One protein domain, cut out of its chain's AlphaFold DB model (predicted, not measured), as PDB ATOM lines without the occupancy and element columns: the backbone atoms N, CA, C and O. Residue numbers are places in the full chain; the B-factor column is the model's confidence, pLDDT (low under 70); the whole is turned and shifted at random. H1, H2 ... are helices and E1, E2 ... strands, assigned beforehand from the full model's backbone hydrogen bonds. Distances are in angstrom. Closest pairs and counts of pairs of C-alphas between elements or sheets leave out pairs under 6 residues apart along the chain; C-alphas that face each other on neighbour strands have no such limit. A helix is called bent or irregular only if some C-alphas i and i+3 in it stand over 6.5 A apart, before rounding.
ATOM      1  N   MET A 121      79.206  27.396 102.690       96.69
ATOM      2  CA  MET A 121      77.959  28.057 102.333       96.69
ATOM      3  C   MET A 121      76.913  27.830 103.421       96.69
ATOM      4  O   MET A 121      76.630  26.692 103.787       96.69
ATOM      5  N   GLY A 122      76.308  28.904 103.923       95.94
ATOM      6  CA  GLY A 122      75.150  28.814 104.812       95.94
ATOM      7  C   GLY A 122      75.180  29.789 105.982       95.94
ATOM      8  O   GLY A 122      75.904  30.786 105.973       95.94
ATOM      9  N   ARG A 123      74.355  29.502 106.995       95.00
ATOM     10  CA  ARG A 123      74.236  30.299 108.226       95.00
ATOM     11  C   ARG A 123      75.485  30.154 109.087       95.00
ATOM     12  O   ARG A 123      75.959  29.040 109.289       95.00
ATOM     13  N   VAL A 124      75.969  31.258 109.651       93.06
ATOM     14  CA  VAL A 124      77.089  31.248 110.601       93.06
ATOM     15  C   VAL A 124      76.577  30.845 111.997       93.06
ATOM     16  O   VAL A 124      75.770  31.568 112.587       93.06
ATOM     17  N   PRO A 125      77.028  29.711 112.568       89.31
ATOM     18  CA  PRO A 125      76.629  29.274 113.901       89.31
ATOM     19  C   PRO A 125      76.921  30.319 114.982       89.31
ATOM     20  O   PRO A 125      78.033  30.837 115.079       89.31
ATOM     21  N   GLY A 126      75.929  30.596 115.831       88.44
ATOM     22  CA  GLY A 126      76.046  31.552 116.938       88.44
ATOM     23  C   GLY A 126      75.897  33.028 116.548       88.44
ATOM     24  O   GLY A 126      75.893  33.874 117.438       88.44
ATOM     25  N   ALA A 127      75.724  33.348 115.261       90.44
ATOM     26  CA  ALA A 127      75.516  34.710 114.771       90.44
ATOM     27  C   ALA A 127      74.175  34.811 114.016       90.44
ATOM     28  O   ALA A 127      74.103  34.492 112.825       90.44
ATOM     29  N   PRO A 128      73.087  35.236 114.690       86.69
ATOM     30  CA  PRO A 128      71.790  35.419 114.045       86.69
ATOM     31  C   PRO A 128      71.907  36.380 112.855       86.69
ATOM     32  O   PRO A 128      72.515  37.439 112.977       86.69
ATOM     33  N   ASN A 129      71.311  36.015 111.717       92.00
ATOM     34  CA  ASN A 129      71.324  36.782 110.462       92.00
ATOM     35  C   ASN A 129      72.696  36.948 109.778       92.00
ATOM     36  O   ASN A 129      72.815  37.759 108.863       92.00
ATOM     37  N   ALA A 130      73.712  36.170 110.161       94.81
ATOM     38  CA  ALA A 130      74.978  36.108 109.436       94.81
ATOM     39  C   ALA A 130      75.041  34.869 108.529       94.81
ATOM     40  O   ALA A 130      74.701  33.753 108.935       94.81
ATOM     41  N   PHE A 131      75.519  35.070 107.303       95.88
ATOM     42  CA  PHE A 131      75.681  34.037 106.283       95.88
ATOM     43  C   PHE A 131      77.063  34.156 105.647       95.88
ATOM     44  O   PHE A 131      77.625  35.247 105.580       95.88
ATOM     45  N   VAL A 132      77.606  33.042 105.166       95.56
ATOM     46  CA  VAL A 132      78.895  33.006 104.467       95.56
ATOM     47  C   VAL A 132      78.774  32.181 103.192       95.56
ATOM     48  O   VAL A 132      78.030  31.204 103.154       95.56
ATOM     49  N   THR A 133      79.490  32.602 102.151       96.12
ATOM     50  CA  THR A 133      79.723  31.859 100.908       96.12
ATOM     51  C   THR A 133      81.171  32.106 100.486       96.12
ATOM     52  O   THR A 133      81.532  33.229 100.143       96.12
ATOM     53  N   ALA A 134      82.041  31.107 100.634       94.50
ATOM     54  CA  ALA A 134      83.483  31.255 100.419       94.50
ATOM     55  C   ALA A 134      84.167  29.903 100.161       94.50
ATOM     56  O   ALA A 134      83.573  28.846 100.362       94.50
ATOM     57  N   GLY A 135      85.450  29.928  99.788       93.75
ATOM     58  CA  GLY A 135      86.279  28.717  99.716       93.75
ATOM     59  C   GLY A 135      86.089  27.878  98.450       93.75
ATOM     60  O   GLY A 135      86.421  26.698  98.448       93.75
ATOM     61  N   HIS A 136      85.550  28.459  97.375       95.62
ATOM     62  CA  HIS A 136      85.282  27.765  96.107       95.62
ATOM     63  C   HIS A 136      86.524  27.482  95.243       95.62
ATOM     64  O   HIS A 136      86.389  26.938  94.145       95.62
ATOM     65  N   ASN A 137      87.725  27.838  95.704       93.31
ATOM     66  CA  ASN A 137      88.981  27.637  94.986       93.31
ATOM     67  C   ASN A 137      88.903  28.225  93.549       93.31
ATOM     68  O   ASN A 137      88.264  29.255  93.330       93.31
ATOM     69  N   CYS A 138      89.521  27.592  92.547       91.69
ATOM     70  CA  CYS A 138      89.476  28.015  91.141       91.69
ATOM     71  C   CYS A 138      88.083  27.896  90.501       91.69
ATOM     72  O   CYS A 138      87.858  28.447  89.428       91.69
ATOM     73  N   TRP A 139      87.142  27.203  91.147       92.44
ATOM     74  CA  TRP A 139      85.800  26.959  90.617       92.44
ATOM     75  C   TRP A 139      84.784  28.028  91.024       92.44
ATOM     76  O   TRP A 139      83.642  27.988  90.571       92.44
ATOM     77  N   GLY A 140      85.188  29.011  91.836       93.56
ATOM     78  CA  GLY A 140      84.295  30.056  92.338       93.56
ATOM     79  C   GLY A 140      83.565  30.822  91.243       93.56
ATOM     80  O   GLY A 140      82.353  30.982  91.330       93.56
ATOM     81  N   ILE A 141      84.264  31.219  90.177       92.25
ATOM     82  CA  ILE A 141      83.639  31.954  89.068       92.25
ATOM     83  C   ILE A 141      82.585  31.113  88.334       92.25
ATOM     84  O   ILE A 141      81.522  31.619  87.984       92.25
ATOM     85  N   LEU A 142      82.842  29.812  88.171       94.56
ATOM     86  CA  LEU A 142      81.925  28.875  87.526       94.56
ATOM     87  C   LEU A 142      80.687  28.619  88.397       94.56
ATOM     88  O   LEU A 142      79.569  28.538  87.892       94.56
ATOM     89  N   TRP A 143      80.878  28.483  89.710       95.25
ATOM     90  CA  TRP A 143      79.809  28.149  90.655       95.25
ATOM     91  C   TRP A 143      79.099  29.373  91.241       95.25
ATOM     92  O   TRP A 143      78.125  29.210  91.980       95.25
ATOM     93  N   ALA A 144      79.539  30.591  90.916       96.69
ATOM     94  CA  ALA A 144      78.965  31.824  91.445       96.69
ATOM     95  C   ALA A 144      77.451  31.956  91.183       96.69
ATOM     96  O   ALA A 144      76.733  32.236  92.146       96.69
ATOM     97  N   PRO A 145      76.912  31.689  89.970       97.31
ATOM     98  CA  PRO A 145      75.477  31.848  89.722       97.31
ATOM     99  C   PRO A 145      74.619  30.920  90.586       97.31
ATOM    100  O   PRO A 145      73.638  31.350  91.196       97.31
ATOM    101  N   ILE A 146      75.010  29.648  90.682       97.12
ATOM    102  CA  ILE A 146      74.245  28.657  91.439       97.12
ATOM    103  C   ILE A 146      74.397  28.852  92.953       97.12
ATOM    104  O   ILE A 146      73.418  28.726  93.689       97.12
ATOM    105  N   SER A 147      75.589  29.248  93.412       97.44
ATOM    106  CA  SER A 147      75.831  29.593  94.816       97.44
ATOM    107  C   SER A 147      75.031  30.828  95.224       97.44
ATOM    108  O   SER A 147      74.407  30.829  96.280       97.44
ATOM    109  N   GLY A 148      74.998  31.856  94.371       97.88
ATOM    110  CA  GLY A 148      74.216  33.069  94.591       97.88
ATOM    111  C   GLY A 148      72.724  32.774  94.703       97.88
ATOM    112  O   GLY A 148      72.091  33.215  95.661       97.88
ATOM    113  N   LYS A 149      72.178  31.956  93.793       98.19
ATOM    114  CA  LYS A 149      70.779  31.516  93.863       98.19
ATOM    115  C   LYS A 149      70.477  30.802  95.184       98.19
ATOM    116  O   LYS A 149      69.605  31.255  95.920       98.19
ATOM    117  N   ALA A 150      71.231  29.754  95.519       98.00
ATOM    118  CA  ALA A 150      71.009  28.972  96.737       98.00
ATOM    119  C   ALA A 150      71.120  29.821  98.016       98.00
ATOM    120  O   ALA A 150      70.286  29.718  98.916       98.00
ATOM    121  N   MET A 151      72.117  30.709  98.088       98.25
ATOM    122  CA  MET A 151      72.274  31.614  99.228       98.25
ATOM    123  C   MET A 151      71.151  32.650  99.300       98.25
ATOM    124  O   MET A 151      70.690  32.949 100.397       98.25
ATOM    125  N   SER A 152      70.679  33.177  98.165       98.31
ATOM    126  CA  SER A 152      69.571  34.140  98.145       98.31
ATOM    127  C   SER A 152      68.261  33.530  98.649       98.31
ATOM    128  O   SER A 152      67.578  34.154  99.458       98.31
ATOM    129  N   GLU A 153      67.953  32.292  98.253       98.38
ATOM    130  CA  GLU A 153      66.796  31.542  98.750       98.38
ATOM    131  C   GLU A 153      66.923  31.332 100.264       98.38
ATOM    132  O   GLU A 153      66.057  31.762 101.025       98.38
ATOM    133  N   LEU A 154      68.072  30.818 100.721       97.62
ATOM    134  CA  LEU A 154      68.338  30.591 102.141       97.62
ATOM    135  C   LEU A 154      68.190  31.866 102.993       97.62
ATOM    136  O   LEU A 154      67.703  31.800 104.124       97.62
ATOM    137  N   ILE A 155      68.628  33.014 102.473       97.69
ATOM    138  CA  ILE A 155      68.544  34.307 103.162       97.69
ATOM    139  C   ILE A 155      67.096  34.807 103.222       97.69
ATOM    140  O   ILE A 155      66.668  35.277 104.275       97.69
ATOM    141  N   LEU A 156      66.349  34.722 102.117       97.94
ATOM    142  CA  LEU A 156      65.015  35.320 101.992       97.94
ATOM    143  C   LEU A 156      63.900  34.455 102.586       97.94
ATOM    144  O   LEU A 156      62.975  34.990 103.193       97.94
ATOM    145  N   THR A 157      63.963  33.137 102.400       96.88
ATOM    146  CA  THR A 157      62.882  32.208 102.776       96.88
ATOM    147  C   THR A 157      63.267  31.293 103.931       96.88
ATOM    148  O   THR A 157      62.404  30.692 104.563       96.88
ATOM    149  N   GLY A 158      64.563  31.203 104.233       95.69
ATOM    150  CA  GLY A 158      65.096  30.301 105.242       95.69
ATOM    151  C   GLY A 158      65.474  28.919 104.720       95.69
ATOM    152  O   GLY A 158      66.096  28.170 105.475       95.69
ATOM    153  N   GLU A 159      65.190  28.616 103.452       95.81
ATOM    154  CA  GLU A 159      65.456  27.330 102.805       95.81
ATOM    155  C   GLU A 159      66.059  27.534 101.408       95.81
ATOM    156  O   GLU A 159      65.791  28.527 100.742       95.81
ATOM    157  N   SER A 160      66.884  26.588 100.957       96.81
ATOM    158  CA  SER A 160      67.516  26.601  99.631       96.81
ATOM    159  C   SER A 160      66.985  25.440  98.797       96.81
ATOM    160  O   SER A 160      66.825  24.332  99.306       96.81
ATOM    161  N   SER A 161      66.781  25.664  97.498       94.94
ATOM    162  CA  SER A 161      66.435  24.605  96.537       94.94
ATOM    163  C   SER A 161      67.553  23.570  96.363       94.94
ATOM    164  O   SER A 161      67.300  22.442  95.942       94.94
ATOM    165  N   LEU A 162      68.793  23.932  96.713       95.56
ATOM    166  CA  LEU A 162      69.925  23.015  96.805       95.56
ATOM    167  C   LEU A 162      70.165  22.540  98.235       95.56
ATOM    168  O   LEU A 162      70.094  23.323  99.184       95.56
ATOM    169  N   ASN A 163      70.561  21.272  98.374       95.50
ATOM    170  CA  ASN A 163      71.022  20.719  99.643       95.50
ATOM    171  C   ASN A 163      72.424  21.254  99.987       95.50
ATOM    172  O   ASN A 163      73.419  20.827  99.401       95.50
ATOM    173  N   LEU A 164      72.490  22.161 100.964       96.12
ATOM    174  CA  LEU A 164      73.731  22.799 101.415       96.12
ATOM    175  C   LEU A 164      74.397  22.103 102.614       96.12
ATOM    176  O   LEU A 164      75.435  22.574 103.062       96.12
ATOM    177  N   SER A 165      73.861  20.983 103.113       94.75
ATOM    178  CA  SER A 165      74.337  20.323 104.350       94.75
ATOM    179  C   SER A 165      75.848  20.047 104.376       94.75
ATOM    180  O   SER A 165      76.499  20.223 105.401       94.75
ATOM    181  N   ARG A 166      76.446  19.669 103.238       94.56
ATOM    182  CA  ARG A 166      77.898  19.424 103.127       94.56
ATOM    183  C   ARG A 166      78.742  20.697 103.135       94.56
ATOM    184  O   ARG A 166      79.933  20.631 103.417       94.56
ATOM    185  N   PHE A 167      78.138  21.834 102.811       95.56
ATOM    186  CA  PHE A 167      78.805  23.129 102.740       95.56
ATOM    187  C   PHE A 167      78.612  23.948 104.012       95.56
ATOM    188  O   PHE A 167      79.213  25.014 104.132       95.56
ATOM    189  N   GLU A 168      77.828  23.462 104.976       93.81
ATOM    190  CA  GLU A 168      77.512  24.226 106.173       93.81
ATOM    191  C   GLU A 168      78.778  24.681 106.910       93.81
ATOM    192  O   GLU A 168      79.719  23.896 107.076       93.81
ATOM    193  N   PRO A 169      78.809  25.932 107.403       93.12
ATOM    194  CA  PRO A 169      79.936  26.431 108.180       93.12
ATOM    195  C   PRO A 169      80.238  25.536 109.386       93.12
ATOM    196  O   PRO A 169      81.395  25.194 109.627       93.12
ATOM    197  N   GLY A 170      79.202  25.089 110.105       90.12
ATOM    198  CA  GLY A 170      79.329  24.321 111.349       90.12
ATOM    199  C   GLY A 170      80.168  23.042 111.259       90.12
ATOM    200  O   GLY A 170      80.625  22.562 112.295       90.12
ATOM    201  N   ARG A 171      80.456  22.531 110.054       91.25
ATOM    202  CA  ARG A 171      81.295  21.341 109.853       91.25
ATOM    203  C   ARG A 171      82.738  21.489 110.357       91.25
ATOM    204  O   ARG A 171      83.371  20.483 110.650       91.25
ATOM    205  N   PHE A 172      83.239  22.720 110.510       86.75
ATOM    206  CA  PHE A 172      84.564  23.010 111.088       86.75
ATOM    207  C   PHE A 172      84.522  23.410 112.580       86.75
ATOM    208  O   PHE A 172      85.513  23.898 113.122       86.75
ATOM    209  N   GLY A 173      83.385  23.210 113.259       74.81
ATOM    210  CA  GLY A 173      83.204  23.449 114.696       74.81
ATOM    211  C   GLY A 173      82.498  24.770 115.046       74.81
ATOM    212  O   GLY A 173      82.623  25.780 114.360       74.81
TER     213      GLY A 173
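This is residues 121 to 173 of the 201 residues of the protein "Hypothetical protein" of Phaeomonas parva (UniProt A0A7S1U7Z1). A small two-stranded hairpin, E1 and E2, sits in the middle, with the long kinked helix H1 running past it; residues 137 to 143 of H1 stick out. A long link folds back from H1 to the short helix H2, which sits by the hairpin, apart from H1. The printed part has 53 residues with two named strands and two named helices, in the order E1, E2, H1, H2; the sheet is antiparallel and the class is mixed, helices and strands. The whole is compact, with a radius of gyration of the C-alphas of 10.8 A and spans of 30 by 25 by 16 A.

Find C-alpha 121 at (77.959, 28.057, 102.333), where E1, residues 121 to 123, begins. E2 is residues 131 to 134, 10.1 A long. From C-alpha 137 at (88.981, 27.637, 94.986), H1 runs through residues 137 to 156, 26.1 A from first to last C-alpha. It is irregular, with C-alphas 142 and 145 standing 7.4 A apart, and has a kink of 74 degrees near residue 144. H2, residues 169 to 172, ends at C-alpha 172 at (84.564, 23.010, 111.088).

Begin at the hairpin of E1 and E2, antiparallel at 164 degrees, where N 122 and O 132 are 3.0 A apart, within hydrogen-bond range. Look next to H1: its closest C-alphas to E1 are Met 151 and Gly 122, 6.9 A. Toward E2 they are Ser 147 and Thr 133, 7.6 A. For H2 and E1, the closest C-alphas are those of Pro 169 and Gly 122, 6.3 A. In H1, 12 of 16 O i to N i+4 pairs are within hydrogen-bond range; H2 is too short for such a pair.

Gly 126 and Leu 142 have the C-alphas farthest apart, 30.1 A. The printed part has no cut, the link from H1 to H2 is long, and no printed residue is under 70 in pLDDT.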